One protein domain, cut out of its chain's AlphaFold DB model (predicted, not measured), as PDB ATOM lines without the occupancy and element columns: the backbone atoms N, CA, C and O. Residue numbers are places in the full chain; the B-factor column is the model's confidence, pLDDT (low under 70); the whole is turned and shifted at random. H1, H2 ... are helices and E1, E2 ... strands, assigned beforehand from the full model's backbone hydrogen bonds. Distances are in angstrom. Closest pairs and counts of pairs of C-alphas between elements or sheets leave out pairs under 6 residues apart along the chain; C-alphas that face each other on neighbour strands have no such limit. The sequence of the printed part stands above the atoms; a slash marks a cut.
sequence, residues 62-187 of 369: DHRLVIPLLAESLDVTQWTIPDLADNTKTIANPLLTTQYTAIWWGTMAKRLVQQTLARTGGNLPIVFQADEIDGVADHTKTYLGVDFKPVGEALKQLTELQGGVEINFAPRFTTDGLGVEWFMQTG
ATOM      1  N   ASP A  62     117.434 134.965  98.597       95.62
ATOM      2  CA  ASP A  62     116.218 135.357  97.867       95.62
ATOM      3  C   ASP A  62     116.547 136.246  96.652       95.62
ATOM      4  O   ASP A  62     115.772 136.346  95.705       95.62
ATOM      5  N   HIS A  63     117.736 136.859  96.647       94.88
ATOM      6  CA  HIS A  63     118.263 137.673  95.548       94.88
ATOM      7  C   HIS A  63     119.305 136.934  94.690       94.88
ATOM      8  O   HIS A  63     119.928 137.534  93.811       94.88
ATOM      9  N   ARG A  64     119.531 135.640  94.941       95.81
ATOM     10  CA  ARG A  64     120.448 134.788  94.170       95.81
ATOM     11  C   ARG A  64     119.641 133.699  93.479       95.81
ATOM     12  O   ARG A  64     118.671 133.207  94.034       95.81
ATOM     13  N   LEU A  65     120.056 133.312  92.279       96.00
ATOM     14  CA  LEU A  65     119.333 132.342  91.455       96.00
ATOM     15  C   LEU A  65     120.136 131.049  91.309       96.00
ATOM     16  O   LEU A  65     121.369 131.100  91.235       96.00
ATOM     17  N   VAL A  66     119.443 129.914  91.222       95.69
ATOM     18  CA  VAL A  66     120.037 128.599  90.942       95.69
ATOM     19  C   VAL A  66     120.397 128.524  89.460       95.69
ATOM     20  O   VAL A  66     119.624 128.063  88.627       95.69
ATOM     21  N   ILE A  67     121.567 129.059  89.120       93.62
ATOM     22  CA  ILE A  67     122.052 129.175  87.742       93.62
ATOM     23  C   ILE A  67     123.544 128.828  87.725       93.62
ATOM     24  O   ILE A  67     124.280 129.304  88.598       93.62
ATOM     25  N   PRO A  68     124.025 127.968  86.811       93.31
ATOM     26  CA  PRO A  68     125.434 127.584  86.771       93.31
ATOM     27  C   PRO A  68     126.323 128.744  86.307       93.31
ATOM     28  O   PRO A  68     125.872 129.638  85.593       93.31
ATOM     29  N   LEU A  69     127.613 128.702  86.659       92.88
ATOM     30  CA  LEU A  69     128.599 129.732  86.292       92.88
ATOM     31  C   LEU A  69     128.651 130.002  84.776       92.88
ATOM     32  O   LEU A  69     128.864 131.134  84.355       92.88
ATOM     33  N   LEU A  70     128.396 128.972  83.962       93.88
ATOM     34  CA  LEU A  70     128.340 129.065  82.501       93.88
ATOM     35  C   LEU A  70     127.355 130.140  81.999       93.88
ATOM     36  O   LEU A  70     127.574 130.728  80.947       93.88
ATOM     37  N   ALA A  71     126.298 130.444  82.753       93.00
ATOM     38  CA  ALA A  71     125.329 131.464  82.368       93.00
ATOM     39  C   ALA A  71     125.906 132.888  82.303       93.00
ATOM     40  O   ALA A  71     125.294 133.747  81.677       93.00
ATOM     41  N   GLU A  72     127.056 133.162  82.935       92.25
ATOM     42  CA  GLU A  72     127.698 134.485  82.874       92.25
ATOM     43  C   GLU A  72     128.338 134.776  81.512       92.25
ATOM     44  O   GLU A  72     128.566 135.938  81.184       92.25
ATOM     45  N   SER A  73     128.628 133.739  80.722       93.00
ATOM     46  CA  SER A  73     129.283 133.867  79.418       93.00
ATOM     47  C   SER A  73     128.395 133.498  78.228       93.00
ATOM     48  O   SER A  73     128.796 133.740  77.090       93.00
ATOM     49  N   LEU A  74     127.214 132.921  78.465       94.25
ATOM     50  CA  LEU A  74     126.270 132.565  77.406       94.25
ATOM     51  C   LEU A  74     125.407 133.755  76.984       94.25
ATOM     52  O   LEU A  74     124.918 134.518  77.817       94.25
ATOM     53  N   ASP A  75     125.156 133.856  75.680       94.56
ATOM     54  CA  ASP A  75     124.175 134.798  75.149       94.56
ATOM     55  C   ASP A  75     122.750 134.363  75.533       94.56
ATOM     56  O   ASP A  75     122.446 133.168  75.596       94.56
ATOM     57  N   VAL A  76     121.852 135.325  75.769       91.31
ATOM     58  CA  VAL A  76     120.458 135.061  76.177       91.31
ATOM     59  C   VAL A  76     119.690 134.190  75.177       91.31
ATOM     60  O   VAL A  76     118.816 133.423  75.575       91.31
ATOM     61  N   THR A  77     120.047 134.231  73.892       93.19
ATOM     62  CA  THR A  77     119.452 133.382  72.846       93.19
ATOM     63  C   THR A  77     119.797 131.900  72.994       93.19
ATOM     64  O   THR A  77     119.143 131.061  72.383       93.19
ATOM     65  N   GLN A  78     120.791 131.563  73.819       94.50
ATOM     66  CA  GLN A  78     121.227 130.191  74.077       94.50
ATOM     67  C   GLN A  78     120.589 129.593  75.338       94.50
ATOM     68  O   GLN A  78     120.957 128.493  75.741       94.50
ATOM     69  N   TRP A  79     119.665 130.298  75.997       94.38
ATOM     70  CA  TRP A  79     119.010 129.802  77.215       94.38
ATOM     71  C   TRP A  79     117.940 128.754  76.931       94.38
ATOM     72  O   TRP A  79     117.637 127.918  77.785       94.38
ATOM     73  N   THR A  80     117.432 128.753  75.705       94.69
ATOM     74  CA  THR A  80     116.599 127.695  75.157       94.69
ATOM     75  C   THR A  80     117.244 127.125  73.899       94.69
ATOM     76  O   THR A  80     118.082 127.763  73.259       94.69
ATOM     77  N   ILE A  81     116.884 125.891  73.563       93.25
ATOM     78  CA  ILE A  81     117.295 125.218  72.327       93.25
ATOM     79  C   ILE A  81     116.055 124.645  71.631       93.25
ATOM     80  O   ILE A  81     115.058 124.394  72.312       93.25
ATOM     81  N   PRO A  82     116.072 124.431  70.302       94.12
ATOM     82  CA  PRO A  82     114.988 123.724  69.625       94.12
ATOM     83  C   PRO A  82     114.757 122.344  70.247       94.12
ATOM     84  O   PRO A  82     115.724 121.635  70.544       94.12
ATOM     85  N   ASP A  83     113.496 121.961  70.434       90.44
ATOM     86  CA  ASP A  83     113.157 120.607  70.873       90.44
ATOM     87  C   ASP A  83     113.502 119.602  69.756       90.44
ATOM     88  O   ASP A  83     113.163 119.797  68.587       90.44
ATOM     89  N   LEU A  84     114.194 118.518  70.112       89.44
ATOM     90  CA  LEU A  84     114.556 117.453  69.174       89.44
ATOM     91  C   LEU A  84     113.330 116.660  68.700       89.44
ATOM     92  O   LEU A  84     113.367 116.093  67.607       89.44
ATOM     93  N   ALA A  85     112.270 116.602  69.512       91.06
ATOM     94  CA  ALA A  85     111.026 115.918  69.176       91.06
ATOM     95  C   ALA A  85     110.086 116.782  68.317       91.06
ATOM     96  O   ALA A  85     109.307 116.240  67.531       91.06
ATOM     97  N   ASP A  86     110.172 118.109  68.439       88.94
ATOM     98  CA  ASP A  86     109.341 119.075  67.716       88.94
ATOM     99  C   ASP A  86     110.104 120.390  67.480       88.94
ATOM    100  O   ASP A  86     110.157 121.275  68.331       88.94
ATOM    101  N   ASN A  87     110.658 120.562  66.280       87.12
ATOM    102  CA  ASN A  87     111.481 121.726  65.937       87.12
ATOM    103  C   ASN A  87     110.724 123.070  65.896       87.12
ATOM    104  O   ASN A  87     111.350 124.108  65.673       87.12
ATOM    105  N   THR A  88     109.400 123.066  66.091       90.75
ATOM    106  CA  THR A  88     108.591 124.283  66.250       90.75
ATOM    107  C   THR A  88     108.533 124.769  67.698       90.75
ATOM    108  O   THR A  88     108.092 125.892  67.953       90.75
ATOM    109  N   LYS A  89     109.008 123.948  68.640       89.06
ATOM    110  CA  LYS A  89     109.080 124.241  70.068       89.06
ATOM    111  C   LYS A  89     110.520 124.445  70.514       89.06
ATOM    112  O   LYS A  89     111.485 124.080  69.841       89.06
ATOM    113  N   THR A  90     110.655 125.024  71.696       91.81
ATOM    114  CA  THR A  90     111.938 125.192  72.372       91.81
ATOM    115  C   THR A  90     111.869 124.603  73.767       91.81
ATOM    116  O   THR A  90     110.856 124.760  74.443       91.81
ATOM    117  N   ILE A  91     112.970 124.010  74.212       90.12
ATOM    118  CA  ILE A  91     113.160 123.493  75.568       90.12
ATOM    119  C   ILE A  91     114.244 124.293  76.291       90.12
ATOM    120  O   ILE A  91     115.065 124.966  75.661       90.12
ATOM    121  N   ALA A  92     114.266 124.206  77.621       91.88
ATOM    122  CA  ALA A  92     115.361 124.736  78.427       91.88
ATOM    123  C   ALA A  92     116.703 124.146  77.966       91.88
ATOM    124  O   ALA A  92     116.798 122.942  77.731       91.88
ATOM    125  N   ASN A  93     117.750 124.970  77.860       94.06
ATOM    126  CA  ASN A  93     119.077 124.467  77.518       94.06
ATOM    127  C   ASN A  93     119.610 123.559  78.652       94.06
ATOM    128  O   ASN A  93     119.848 124.054  79.760       94.06
ATOM    129  N   PRO A  94     119.879 122.260  78.400       92.31
ATOM    130  CA  PRO A  94     120.382 121.346  79.426       92.31
ATOM    131  C   PRO A  94     121.723 121.778  80.034       92.31
ATOM    132  O   PRO A  94     121.988 121.476  81.194       92.31
ATOM    133  N   LEU A  95     122.549 122.542  79.304       94.06
ATOM    134  CA  LEU A  95     123.815 123.089  79.820       94.06
ATOM    135  C   LEU A  95     123.620 124.097  80.962       94.06
ATOM    136  O   LEU A  95     124.552 124.360  81.720       94.06
ATOM    137  N   LEU A  96     122.421 124.666  81.081       95.31
ATOM    138  CA  LEU A  96     122.040 125.582  82.151       95.31
ATOM    139  C   LEU A  96     121.292 124.883  83.294       95.31
ATOM    140  O   LEU A  96     120.789 125.550  84.196       95.31
ATOM    141  N   THR A  97     121.205 123.552  83.272       93.56
ATOM    142  CA  THR A  97     120.525 122.776  84.311       93.56
ATOM    143  C   THR A  97     121.459 122.505  85.483       93.56
ATOM    144  O   THR A  97     122.586 122.046  85.312       93.56
ATOM    145  N   THR A  98     120.969 122.756  86.695       94.88
ATOM    146  CA  THR A  98     121.620 122.324  87.935       94.88
ATOM    147  C   THR A  98     120.913 121.072  88.432       94.88
ATOM    148  O   THR A  98     119.732 121.128  88.772       94.88
ATOM    149  N   GLN A  99     121.622 119.946  88.478       92.00
ATOM    150  CA  GLN A  99     121.070 118.673  88.935       92.00
ATOM    151  C   GLN A  99     121.911 118.090  90.066       92.00
ATOM    152  O   GLN A  99     123.139 118.039  89.993       92.00
ATOM    153  N   TYR A 100     121.221 117.612  91.094       90.88
ATOM    154  CA  TYR A 100     121.796 116.872  92.205       90.88
ATOM    155  C   TYR A 100     121.102 115.523  92.305       90.88
ATOM    156  O   TYR A 100     119.875 115.477  92.260       90.88
ATOM    157  N   THR A 101     121.879 114.456  92.474       87.94
ATOM    158  CA  THR A 101     121.381 113.076  92.478       87.94
ATOM    159  C   THR A 101     122.052 112.294  93.597       87.94
ATOM    160  O   THR A 101     123.277 112.343  93.713       87.94
ATOM    161  N   ALA A 102     121.259 111.555  94.374       86.94
ATOM    162  CA  ALA A 102     121.702 110.627  95.417       86.94
ATOM    163  C   ALA A 102     122.677 111.238  96.445       86.94
ATOM    164  O   ALA A 102     123.697 110.637  96.793       86.94
ATOM    165  N   ILE A 103     122.381 112.455  96.910       89.06
ATOM    166  CA  ILE A 103     123.133 113.132  97.976       89.06
ATOM    167  C   ILE A 103     122.189 113.650  99.057       89.06
ATOM    168  O   ILE A 103     121.061 114.044  98.760       89.06
ATOM    169  N   TRP A 104     122.689 113.729 100.292       91.50
ATOM    170  CA  TRP A 104     121.931 114.271 101.418       91.50
ATOM    171  C   TRP A 104     121.460 115.706 101.154       91.50
ATOM    172  O   TRP A 104     122.181 116.516 100.557       91.50
ATOM    173  N   TRP A 105     120.275 116.055 101.662       92.81
ATOM    174  CA  TRP A 105     119.694 117.391 101.527       92.81
ATOM    175  C   TRP A 105     120.609 118.497 102.061       92.81
ATOM    176  O   TRP A 105     120.730 119.542 101.423       92.81
ATOM    177  N   GLY A 106     121.323 118.260 103.167       94.62
ATOM    178  CA  GLY A 106     122.303 119.215 103.696       94.62
ATOM    179  C   GLY A 106     123.472 119.451 102.733       94.62
ATOM    180  O   GLY A 106     123.891 120.587 102.509       94.62
ATOM    181  N   THR A 107     123.953 118.399 102.068       95.31
ATOM    182  CA  THR A 107     124.972 118.514 101.012       95.31
ATOM    183  C   THR A 107     124.450 119.307  99.819       95.31
ATOM    184  O   THR A 107     125.138 120.193  99.311       95.31
ATOM    185  N   MET A 108     123.212 119.039  99.401       95.25
ATOM    186  CA  MET A 108     122.558 119.766  98.316       95.25
ATOM    187  C   MET A 108     122.409 121.262  98.632       95.25
ATOM    188  O   MET A 108     122.772 122.100  97.808       95.25
ATOM    189  N   ALA A 109     121.967 121.600  99.847       96.94
ATOM    190  CA  ALA A 109     121.857 122.974 100.330       96.94
ATOM    191  C   ALA A 109     123.199 123.721 100.253       96.94
ATOM    192  O   ALA A 109     123.270 124.832  99.723       96.94
ATOM    193  N   LYS A 110     124.289 123.097 100.718       97.12
ATOM    194  CA  LYS A 110     125.632 123.690 100.648       97.12
ATOM    195  C   LYS A 110     126.084 123.924  99.210       97.12
ATOM    196  O   LYS A 110     126.593 125.001  98.907       97.12
ATOM    197  N   ARG A 111     125.861 122.960  98.310       96.50
ATOM    198  CA  ARG A 111     126.249 123.081  96.894       96.50
ATOM    199  C   ARG A 111     125.467 124.167  96.160       96.50
ATOM    200  O   ARG A 111     126.070 124.923  95.402       96.50
ATOM    201  N   LEU A 112     124.172 124.315  96.453       97.31
ATOM    202  CA  LEU A 112     123.361 125.430  95.958       97.31
ATOM    203  C   LEU A 112     123.975 126.780  96.349       97.31
ATOM    204  O   LEU A 112     124.129 127.660  95.503       97.31
ATOM    205  N   VAL A 113     124.383 126.938  97.610       97.81
ATOM    206  CA  VAL A 113     125.036 128.168  98.074       97.81
ATOM    207  C   VAL A 113     126.399 128.355  97.402       97.81
ATOM    208  O   VAL A 113     126.641 129.412  96.820       97.81
ATOM    209  N   GLN A 114     127.267 127.341  97.404       97.12
ATOM    210  CA  GLN A 114     128.601 127.392  96.786       97.12
ATOM    211  C   GLN A 114     128.551 127.794  95.308       97.12
ATOM    212  O   GLN A 114     129.356 128.613  94.861       97.12
ATOM    213  N   GLN A 115     127.573 127.283  94.561       95.56
ATOM    214  CA  GLN A 115     127.346 127.654  93.167       95.56
ATOM    215  C   GLN A 115     127.107 129.161  92.999       95.56
ATOM    216  O   GLN A 115     127.632 129.766  92.066       95.56
ATOM    217  N   THR A 116     126.366 129.796  93.913       94.19
ATOM    218  CA  THR A 116     126.153 131.251  93.866       94.19
ATOM    219  C   THR A 116     127.404 132.046  94.232       94.19
ATOM    220  O   THR A 116     127.601 133.134  93.692       94.19
ATOM    221  N   LEU A 117     128.258 131.509  95.110       95.75
ATOM    222  CA  LEU A 117     129.503 132.163  95.520       95.75
ATOM    223  C   LEU A 117     130.557 132.153  94.410       95.75
ATOM    224  O   LEU A 117     131.353 133.084  94.324       95.75
ATOM    225  N   ALA A 118     130.537 131.134  93.546       94.31
ATOM    226  CA  ALA A 118     131.464 130.991  92.423       94.31
ATOM    227  C   ALA A 118     131.269 132.044  91.314       94.31
ATOM    228  O   ALA A 118     132.129 132.194  90.448       94.31
ATOM    229  N   ARG A 119     130.141 132.760  91.325       91.88
ATOM    230  CA  ARG A 119     129.798 133.809  90.360       91.88
ATOM    231  C   ARG A 119     130.630 135.072  90.553       91.88
ATOM    232  O   ARG A 119     131.081 135.374  91.661       91.88
ATOM    233  N   THR A 120     130.780 135.866  89.498       92.06
ATOM    234  CA  THR A 120     131.505 137.142  89.581       92.06
ATOM    235  C   THR A 120     130.811 138.085  90.575       92.06
ATOM    236  O   THR A 120     129.627 138.388  90.442       92.06
ATOM    237  N   GLY A 121     131.525 138.533  91.618       90.44
ATOM    238  CA  GLY A 121     130.927 139.309  92.722       90.44
ATOM    239  C   GLY A 121     129.995 138.491  93.637       90.44
ATOM    240  O   GLY A 121     129.179 139.046  94.376       90.44
ATOM    241  N   GLY A 122     130.074 137.160  93.570       91.94
ATOM    242  CA  GLY A 122     129.289 136.216  94.363       91.94
ATOM    243  C   GLY A 122     129.788 136.000  95.786       91.94
ATOM    244  O   GLY A 122     129.002 135.603  96.642       91.94
ATOM    245  N   ASN A 123     131.069 136.273  96.035       93.44
ATOM    246  CA  ASN A 123     131.749 135.853  97.251       93.44
ATOM    247  C   ASN A 123     131.143 136.456  98.529       93.44
ATOM    248  O   ASN A 123     130.902 137.660  98.616       93.44
ATOM    249  N   LEU A 124     130.967 135.605  99.537       94.69
ATOM    250  CA  LEU A 124     130.524 135.939 100.890       94.69
ATOM    251  C   LEU A 124     131.380 135.139 101.880       94.69
ATOM    252  O   LEU A 124     131.803 134.034 101.531       94.69
ATOM    253  N   PRO A 125     131.633 135.646 103.101       94.94
ATOM    254  CA  PRO A 125     132.433 134.944 104.103       94.94
ATOM    255  C   PRO A 125     131.609 133.814 104.737       94.94
ATOM    256  O   PRO A 125     131.109 133.939 105.853       94.94
ATOM    257  N   ILE A 126     131.404 132.732 103.983       97.25
ATOM    258  CA  ILE A 126     130.640 131.556 104.406       97.25
ATOM    259  C   ILE A 126     131.581 130.362 104.534       97.25
ATOM    260  O   ILE A 126     132.290 130.009 103.592       97.25
ATOM    261  N   VAL A 127     131.539 129.714 105.693       97.38
ATOM    262  CA  VAL A 127     132.248 128.466 105.978       97.38
ATOM    263  C   VAL A 127     131.251 127.312 105.935       97.38
ATOM    264  O   VAL A 127     130.150 127.422 106.465       97.38
ATOM    265  N   PHE A 128     131.636 126.196 105.320       96.88
ATOM    266  CA  PHE A 128     130.758 125.046 105.101       96.88
ATOM    267  C   PHE A 128     131.192 123.837 105.933       96.88
ATOM    268  O   PHE A 128     132.385 123.581 106.097       96.88
ATOM    269  N   GLN A 129     130.222 123.053 106.406       93.75
ATOM    270  CA  GLN A 129     130.467 121.694 106.899       93.75
ATOM    271  C   GLN A 129     130.933 120.752 105.778       93.75
ATOM    272  O   GLN A 129     130.672 120.995 104.595       93.75
ATOM    273  N   ALA A 130     131.551 119.630 106.156       92.44
ATOM    274  CA  ALA A 130     131.895 118.549 105.232       92.44
ATOM    275  C   ALA A 130     130.648 117.947 104.558       92.44
ATOM    276  O   ALA A 130     129.546 117.989 105.106       92.44
ATOM    277  N   ASP A 131     130.798 117.451 103.329       92.00
ATOM    278  CA  ASP A 131     129.722 116.783 102.584       92.00
ATOM    279  C   ASP A 131     129.358 115.436 103.217       92.00
ATOM    280  O   ASP A 131     130.231 114.674 103.624       92.00
ATOM    281  N   GLU A 132     128.058 115.144 103.244       87.88
ATOM    282  CA  GLU A 132     127.498 113.852 103.633       87.88
ATOM    283  C   GLU A 132     126.799 113.183 102.445       87.88
ATOM    284  O   GLU A 132     126.240 113.836 101.556       87.88
ATOM    285  N   ILE A 133     126.831 111.855 102.449       79.94
ATOM    286  CA  ILE A 133     126.141 110.995 101.492       79.94
ATOM    287  C   ILE A 133     125.271 110.055 102.322       79.94
ATOM    288  O   ILE A 133     125.764 109.448 103.269       79.94
ATOM    289  N   ASP A 134     123.998 109.929 101.970       74.69
ATOM    290  CA  ASP A 134     123.047 109.022 102.627       74.69
ATOM    291  C   ASP A 134     122.780 107.743 101.819       74.69
ATOM    292  O   ASP A 134     122.171 106.804 102.326       74.69
ATOM    293  N   GLY A 135     123.241 107.686 100.563       67.19
ATOM    294  CA  GLY A 135     123.025 106.554  99.663       67.19
ATOM    295  C   GLY A 135     121.572 106.393  99.201       67.19
ATOM    296  O   GLY A 135     121.245 105.375  98.591       67.19
ATOM    297  N   VAL A 136     120.700 107.374  99.463       74.62
ATOM    298  CA  VAL A 136     119.287 107.330  99.071       74.62
ATOM    299  C   VAL A 136     119.160 107.795  97.622       74.62
ATOM    300  O   VAL A 136     119.263 108.982  97.317       74.62
ATOM    301  N   ALA A 137     118.912 106.852  96.709       68.50
ATOM    302  CA  ALA A 137     118.833 107.126  95.269       68.50
ATOM    303  C   ALA A 137     117.773 108.187  94.903       68.50
ATOM    304  O   ALA A 137     117.966 108.968  93.971       68.50
ATOM    305  N   ASP A 138     116.692 108.267  95.684       73.50
ATOM    306  CA  ASP A 138     115.568 109.179  95.444       73.50
ATOM    307  C   ASP A 138     115.828 110.621  95.906       73.50
ATOM    308  O   ASP A 138     114.966 111.491  95.751       73.50
ATOM    309  N   HIS A 139     117.000 110.917  96.475       83.38
ATOM    310  CA  HIS A 139     117.385 112.285  96.819       83.38
ATOM    311  C   HIS A 139     117.920 113.020  95.594       83.38
ATOM    312  O   HIS A 139     119.122 113.213  95.411       83.38
ATOM    313  N   THR A 140     116.980 113.398  94.725       85.00
ATOM    314  CA  THR A 140     117.253 114.056  93.450       85.00
ATOM    315  C   THR A 140     116.464 115.353  93.322       85.00
ATOM    316  O   THR A 140     115.262 115.392  93.584       85.00
ATOM    317  N   LYS A 141     117.136 116.423  92.886       88.12
ATOM    318  CA  LYS A 141     116.510 117.697  92.508       88.12
ATOM    319  C   LYS A 141     117.137 118.215  91.222       88.12
ATOM    320  O   LYS A 141     118.353 118.153  91.039       88.12
ATOM    321  N   THR A 142     116.288 118.776  90.373       89.62
ATOM    322  CA  THR A 142     116.673 119.408  89.115       89.62
ATOM    323  C   THR A 142     116.124 120.825  89.104       89.62
ATOM    324  O   THR A 142     114.954 121.034  89.412       89.62
ATOM    325  N   TYR A 143     116.969 121.782  88.737       91.62
ATOM    326  CA  TYR A 143     116.612 123.182  88.557       91.62
ATOM    327  C   TYR A 143     117.007 123.593  87.143       91.62
ATOM    328  O   TYR A 143     118.190 123.534  86.788       91.62
ATOM    329  N   LEU A 144     116.030 123.984  86.325       91.50
ATOM    330  CA  LEU A 144     116.306 124.474  84.980       91.50
ATOM    331  C   LEU A 144     116.737 125.939  85.075       91.50
ATOM    332  O   LEU A 144     116.132 126.726  85.801       91.50
ATOM    333  N   GLY A 145     117.767 126.338  84.326       91.12
ATOM    334  CA  GLY A 145     118.262 127.719  84.377       91.12
ATOM    335  C   GLY A 145     117.201 128.760  83.999       91.12
ATOM    336  O   GLY A 145     117.192 129.855  84.556       91.12
ATOM    337  N   VAL A 146     116.273 128.397  83.106       90.44
ATOM    338  CA  VAL A 146     115.154 129.250  82.665       90.44
ATOM    339  C   VAL A 146     114.067 129.450  83.721       90.44
ATOM    340  O   VAL A 146     113.280 130.382  83.589       90.44
ATOM    341  N   ASP A 147     114.038 128.631  84.775       89.44
ATOM    342  CA  ASP A 147     113.067 128.787  85.864       89.44
ATOM    343  C   ASP A 147     113.437 129.956  86.779       89.44
ATOM    344  O   ASP A 147     112.608 130.413  87.564       89.44
ATOM    345  N   PHE A 148     114.696 130.417  86.718       91.88
ATOM    346  CA  PHE A 148     115.232 131.476  87.574       91.88
ATOM    347  C   PHE A 148     114.875 131.258  89.053       91.88
ATOM    348  O   PHE A 148     114.521 132.198  89.764       91.88
ATOM    349  N   LYS A 149     114.954 130.006  89.522       93.19
ATOM    350  CA  LYS A 149     114.585 129.641  90.893       93.19
ATOM    351  C   LYS A 149     115.463 130.409  91.894       93.19
ATOM    352  O   LYS A 149     116.691 130.280  91.816       93.19
ATOM    353  N   PRO A 150     114.892 131.176  92.841       96.06
ATOM    354  CA  PRO A 150     115.660 131.776  93.924       96.06
ATOM    355  C   PRO A 150     116.311 130.702  94.797       96.06
ATOM    356  O   PRO A 150     115.695 129.690  95.130       96.06
ATOM    357  N   VAL A 151     117.558 130.922  95.204       97.44
ATOM    358  CA  VAL A 151     118.293 129.973  96.049       97.44
ATOM    359  C   VAL A 151     117.633 129.873  97.419       97.44
ATOM    360  O   VAL A 151     117.490 128.769  97.925       97.44
ATOM    361  N   GLY A 152     117.156 130.983  97.987       96.62
ATOM    362  CA  GLY A 152     116.414 130.975  99.252       96.62
ATOM    363  C   GLY A 152     115.165 130.087  99.202       96.62
ATOM    364  O   GLY A 152     114.952 129.273 100.102       96.62
ATOM    365  N   GLU A 153     114.403 130.148  98.104       94.25
ATOM    366  CA  GLU A 153     113.253 129.267  97.872       94.25
ATOM    367  C   GLU A 153     113.684 127.801  97.729       94.25
ATOM    368  O   GLU A 153     113.085 126.925  98.344       94.25
ATOM    369  N   ALA A 154     114.747 127.524  96.967       94.75
ATOM    370  CA  ALA A 154     115.268 126.167  96.816       94.75
ATOM    371  C   ALA A 154     115.719 125.566  98.160       94.75
ATOM    372  O   ALA A 154     115.447 124.397  98.418       94.75
ATOM    373  N   LEU A 155     116.367 126.355  99.025       96.88
ATOM    374  CA  LEU A 155     116.760 125.930 100.370       96.88
ATOM    375  C   LEU A 155     115.534 125.650 101.249       96.88
ATOM    376  O   LEU A 155     115.475 124.594 101.869       96.88
ATOM    377  N   LYS A 156     114.537 126.545 101.255       94.25
ATOM    378  CA  LYS A 156     113.271 126.356 101.986       94.25
ATOM    379  C   LYS A 156     112.542 125.083 101.539       94.25
ATOM    380  O   LYS A 156     112.125 124.277 102.361       94.25
ATOM    381  N   GLN A 157     112.489 124.830 100.236       91.62
ATOM    382  CA  GLN A 157     111.887 123.612  99.695       91.62
ATOM    383  C   GLN A 157     112.577 122.325 100.157       91.62
ATOM    384  O   GLN A 157     111.929 121.282 100.132       91.62
ATOM    385  N   LEU A 158     113.864 122.361 100.531       92.56
ATOM    386  CA  LEU A 158     114.567 121.209 101.111       92.56
ATOM    387  C   LEU A 158     114.205 120.991 102.584       92.56
ATOM    388  O   LEU A 158     114.193 119.845 103.030       92.56
ATOM    389  N   THR A 159     113.901 122.061 103.325       92.06
ATOM    390  CA  THR A 159     113.487 121.969 104.734       92.06
ATOM    391  C   THR A 159     112.040 121.489 104.878       92.06
ATOM    392  O   THR A 159     111.691 120.902 105.892       92.06
ATOM    393  N   GLU A 160     111.199 121.726 103.867       89.81
ATOM    394  CA  GLU A 160     109.770 121.360 103.845       89.81
ATOM    395  C   GLU A 160     109.494 119.911 103.410       89.81
ATOM    396  O   GLU A 160     108.352 119.456 103.450       89.81
ATOM    397  N   LEU A 161     110.512 119.175 102.955       87.62
ATOM    398  CA  LEU A 161     110.346 117.765 102.599       87.62
ATOM    399  C   LEU A 161     110.095 116.916 103.849       87.62
ATOM    400  O   LEU A 161     110.597 117.219 104.928       87.62
ATOM    401  N   GLN A 162     109.418 115.780 103.673       82.81
ATOM    402  CA  GLN A 162     109.407 114.740 104.699       82.81
ATOM    403  C   GLN A 162     110.840 114.293 105.023       82.81
ATOM    404  O   GLN A 162     111.588 113.897 104.122       82.81
ATOM    405  N   GLY A 163     111.221 114.378 106.302       81.06
ATOM    406  CA  GLY A 163     112.606 114.168 106.744       81.06
ATOM    407  C   GLY A 163     113.582 115.244 106.245       81.06
ATOM    408  O   GLY A 163     114.762 114.959 106.039       81.06
ATOM    409  N   GLY A 164     113.081 116.454 105.979       86.81
ATOM    410  CA  GLY A 164     113.852 117.597 105.506       86.81
ATOM    411  C   GLY A 164     114.990 117.979 106.450       86.81
ATOM    412  O   GLY A 164     114.954 117.735 107.656       86.81
ATOM    413  N   VAL A 165     116.031 118.578 105.876       92.31
ATOM    414  CA  VAL A 165     117.196 119.041 106.636       92.31
ATOM    415  C   VAL A 165     116.928 120.414 107.229       92.31
ATOM    416  O   VAL A 165     116.335 121.272 106.579       92.31
ATOM    417  N   GLU A 166     117.433 120.668 108.425       93.69
ATOM    418  CA  GLU A 166     117.488 122.019 108.959       93.69
ATOM    419  C   GLU A 166     118.750 122.743 108.498       93.69
ATOM    420  O   GLU A 166     119.826 122.150 108.408       93.69
ATOM    421  N   ILE A 167     118.621 124.033 108.202       95.56
ATOM    422  CA  ILE A 167     119.701 124.868 107.682       95.56
ATOM    423  C   ILE A 167     119.819 126.097 108.576       95.56
ATOM    424  O   ILE A 167     118.855 126.839 108.746       95.56
ATOM    425  N   ASN A 168     121.017 126.347 109.097       94.00
ATOM    426  CA  ASN A 168     121.332 127.530 109.882       94.00
ATOM    427  C   ASN A 168     122.570 128.236 109.314       94.00
ATOM    428  O   ASN A 168     123.558 127.599 108.955       94.00
ATOM    429  N   PHE A 169     122.537 129.566 109.266       95.38
ATOM    430  CA  PHE A 169     123.707 130.395 108.984       95.38
ATOM    431  C   PHE A 169     124.153 131.043 110.290       95.38
ATOM    432  O   PHE A 169     123.750 132.166 110.591       95.38
ATOM    433  N   ALA A 170     124.971 130.328 111.059       93.31
ATOM    434  CA  ALA A 170     125.427 130.766 112.371       93.31
ATOM    435  C   ALA A 170     126.532 131.829 112.222       93.31
ATOM    436  O   ALA A 170     127.624 131.499 111.746       93.31
ATOM    437  N   PRO A 171     126.285 133.100 112.583       94.75
ATOM    438  CA  PRO A 171     127.318 134.118 112.515       94.75
ATOM    439  C   PRO A 171     128.349 133.916 113.627       94.75
ATOM    440  O   PRO A 171     128.004 133.592 114.762       94.75
ATOM    441  N   ARG A 172     129.620 134.155 113.318       94.62
ATOM    442  CA  ARG A 172     130.714 134.155 114.291       94.62
ATOM    443  C   ARG A 172     131.780 135.166 113.903       94.62
ATOM    444  O   ARG A 172     131.901 135.535 112.735       94.62
ATOM    445  N   PHE A 173     132.563 135.594 114.882       95.94
ATOM    446  CA  PHE A 173     133.785 136.329 114.588       95.94
ATOM    447  C   PHE A 173     134.784 135.423 113.862       95.94
ATOM    448  O   PHE A 173     134.856 134.217 114.121       95.94
ATOM    449  N   THR A 174     135.556 136.006 112.949       95.44
ATOM    450  CA  THR A 174     136.733 135.350 112.372       95.44
ATOM    451  C   THR A 174     137.747 135.036 113.474       95.44
ATOM    452  O   THR A 174     137.727 135.642 114.544       95.44
ATOM    453  N   THR A 175     138.657 134.087 113.240       91.75
ATOM    454  CA  THR A 175     139.632 133.657 114.265       91.75
ATOM    455  C   THR A 175     140.518 134.795 114.789       91.75
ATOM    456  O   THR A 175     140.970 134.738 115.927       91.75
ATOM    457  N   ASP A 176     140.760 135.826 113.980       93.38
ATOM    458  CA  ASP A 176     141.501 137.032 114.370       93.38
ATOM    459  C   ASP A 176     140.642 138.092 115.093       93.38
ATOM    460  O   ASP A 176     141.182 139.087 115.566       93.38
ATOM    461  N   GLY A 177     139.321 137.896 115.181       89.62
ATOM    462  CA  GLY A 177     138.368 138.828 115.786       89.62
ATOM    463  C   GLY A 177     138.101 140.097 114.970       89.62
ATOM    464  O   GLY A 177     137.395 140.983 115.443       89.62
ATOM    465  N   LEU A 178     138.657 140.217 113.758       91.00
ATOM    466  CA  LEU A 178     138.599 141.450 112.959       91.00
ATOM    467  C   LEU A 178     137.445 141.480 111.948       91.00
ATOM    468  O   LEU A 178     137.207 142.506 111.308       91.00
ATOM    469  N   GLY A 179     136.729 140.370 111.786       91.88
ATOM    470  CA  GLY A 179     135.636 140.230 110.837       91.88
ATOM    471  C   GLY A 179     134.529 139.312 111.338       91.88
ATOM    472  O   GLY A 179     134.616 138.701 112.400       91.88
ATOM    473  N   VAL A 180     133.470 139.220 110.536       95.50
ATOM    474  CA  VAL A 180     132.341 138.314 110.759       95.50
ATOM    475  C   VAL A 180     132.253 137.353 109.582       95.50
ATOM    476  O   VAL A 180     132.318 137.769 108.425       95.50
ATOM    477  N   GLU A 181     132.075 136.075 109.887       96.56
ATOM    478  CA  GLU A 181     131.776 135.024 108.922       96.56
ATOM    479  C   GLU A 181     130.536 134.237 109.355       96.56
ATOM    480  O   GLU A 181     130.153 134.237 110.526       96.56
ATOM    481  N   TRP A 182     129.894 133.559 108.409       97.06
ATOM    482  CA  TRP A 182     128.749 132.699 108.680       97.06
ATOM    483  C   TRP A 182     129.138 131.247 108.471       97.06
ATOM    484  O   TRP A 182     129.548 130.844 107.386       97.06
ATOM    485  N   PHE A 183     128.964 130.434 109.502       96.12
ATOM    486  CA  PHE A 183     129.053 128.994 109.375       96.12
ATOM    487  C   PHE A 183     127.703 128.452 108.903       96.12
ATOM    488  O   PHE A 183     126.711 128.514 109.630       96.12
ATOM    489  N   MET A 184     127.653 127.951 107.670       96.69
ATOM    490  CA  MET A 184     126.483 127.249 107.155       96.69
ATOM    491  C   MET A 184     126.458 125.842 107.751       96.69
ATOM    492  O   MET A 184     127.187 124.944 107.315       96.69
ATOM    493  N   GLN A 185     125.613 125.679 108.759       95.06
ATOM    494  CA  GLN A 185     125.333 124.420 109.419       95.06
ATOM    495  C   GLN A 185     124.081 123.793 108.810       95.06
ATOM    496  O   GLN A 185     123.075 124.462 108.586       95.06
ATOM    497  N   THR A 186     124.141 122.494 108.571       95.50
ATOM    498  CA  THR A 186     123.005 121.667 108.187       95.50
ATOM    499  C   THR A 186     122.859 120.521 109.178       95.50
ATOM    500  O   THR A 186     123.860 120.054 109.732       95.50
ATOM    501  N   GLY A 187     121.636 120.041 109.387       93.12
ATOM    502  CA  GLY A 187     121.427 118.742 110.020       93.12
ATOM    503  C   GLY A 187     122.156 117.626 109.264       93.12
ATOM    504  O   GLY A 187     122.383 117.718 108.052       93.12
TER     505      GLY A 187
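Overview. This is residues 62 to 187 of the 369 residues of an uncharacterized protein of Leifsonia xyli subsp. xyli (UniProt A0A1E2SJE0). Two helices side by side, H2 and H3, make the middle of an elongated model; a three-stranded sheet covers one side of H2, the short strand pair E3 and E5 packs near it by E3, and the loops of two hairpins, E1 with E2 and E6 with E7, reach the opposite ends of the long axis. The sheet E4 E7 E6 and H2 on one face of it form two layers, a sheet and a helix over it. The printed part has 126 residues, with three named helices and seven named strands in the order H1 E1 E2 E3 H2 E4 E5 H3 E6 E7; the class is mixed, helices and strands, with 55 residues, under half, in named elements. The sheet is mixed, and the pairs E1 E2 and E3 E5 are antiparallel. The whole is only just loose, close to compact, with a radius of gyration of the C-alphas of 16.8 A and spans of 58 by 34 by 20 A.

Arrangement. Start at H1, residues 69 to 72, close but not clearly touching H2, residues 105 to 117: the closest C-alphas, Leu 69 and Gln 115, are 7.3 A apart. Next find the hairpin of E1, residues 80 to 82, and E2, residues 90 to 92, antiparallel, with N 81 and O 91 at 2.9 A; both strands are apart from H2. E3, residues 98 to 100, is antiparallel to E5, residues 141 to 143, at 177 degrees, with N 100 and O 141 at 2.9 A. The closest C-alphas of E3 and H2 are those of Tyr 100 and Met 108, 6.8 A apart. H2 touches H3, residues 151 to 159, at a shallow tilt of 6 degrees, opposite ways, closest at the C-alphas of Ala 109 and Leu 155, 5.9 A. Look then at E4, residues 126 to 128, parallel to E7, residues 180 to 186, with N 127 and O 182 at 2.8 A. E7 is the inner strand and forms an antiparallel hairpin with E6, residues 167 to 173, with N 170 and O 183 at 2.9 A. H2 is on this sheet at a height of 9.1 A, along the strands at 2 degrees to E7 on the local plane. In H2 and H3 every O i to N i+4 pair is within hydrogen-bond range; H1 is too short for such a pair.

Along the chain. Find C-alpha 69 at (128.599, 129.732, 86.292), where H1 begins. H2 runs 18.7 A from C-alpha 105 at (119.694, 117.391, 101.527), and H3 runs 12.8 A. E6 is 19.4 A long and E7 19.3 A, ending at C-alpha 186, (123.005, 121.667, 108.187); E1 and E2 are 7.0 A each, E3 6.9 A, E5 6.8 A, E4 6.5 A and H1 5.9 A.

Size, cuts and confidence. The two C-alphas farthest apart, those of Thr 88 and Asp 176, are 59.7 A apart. The printed part has no cut. The link from E4 to E5, residues 129 to 140, is long. The mean pLDDT of the printed part is 92.0, and residues 135 and 137 are under 70.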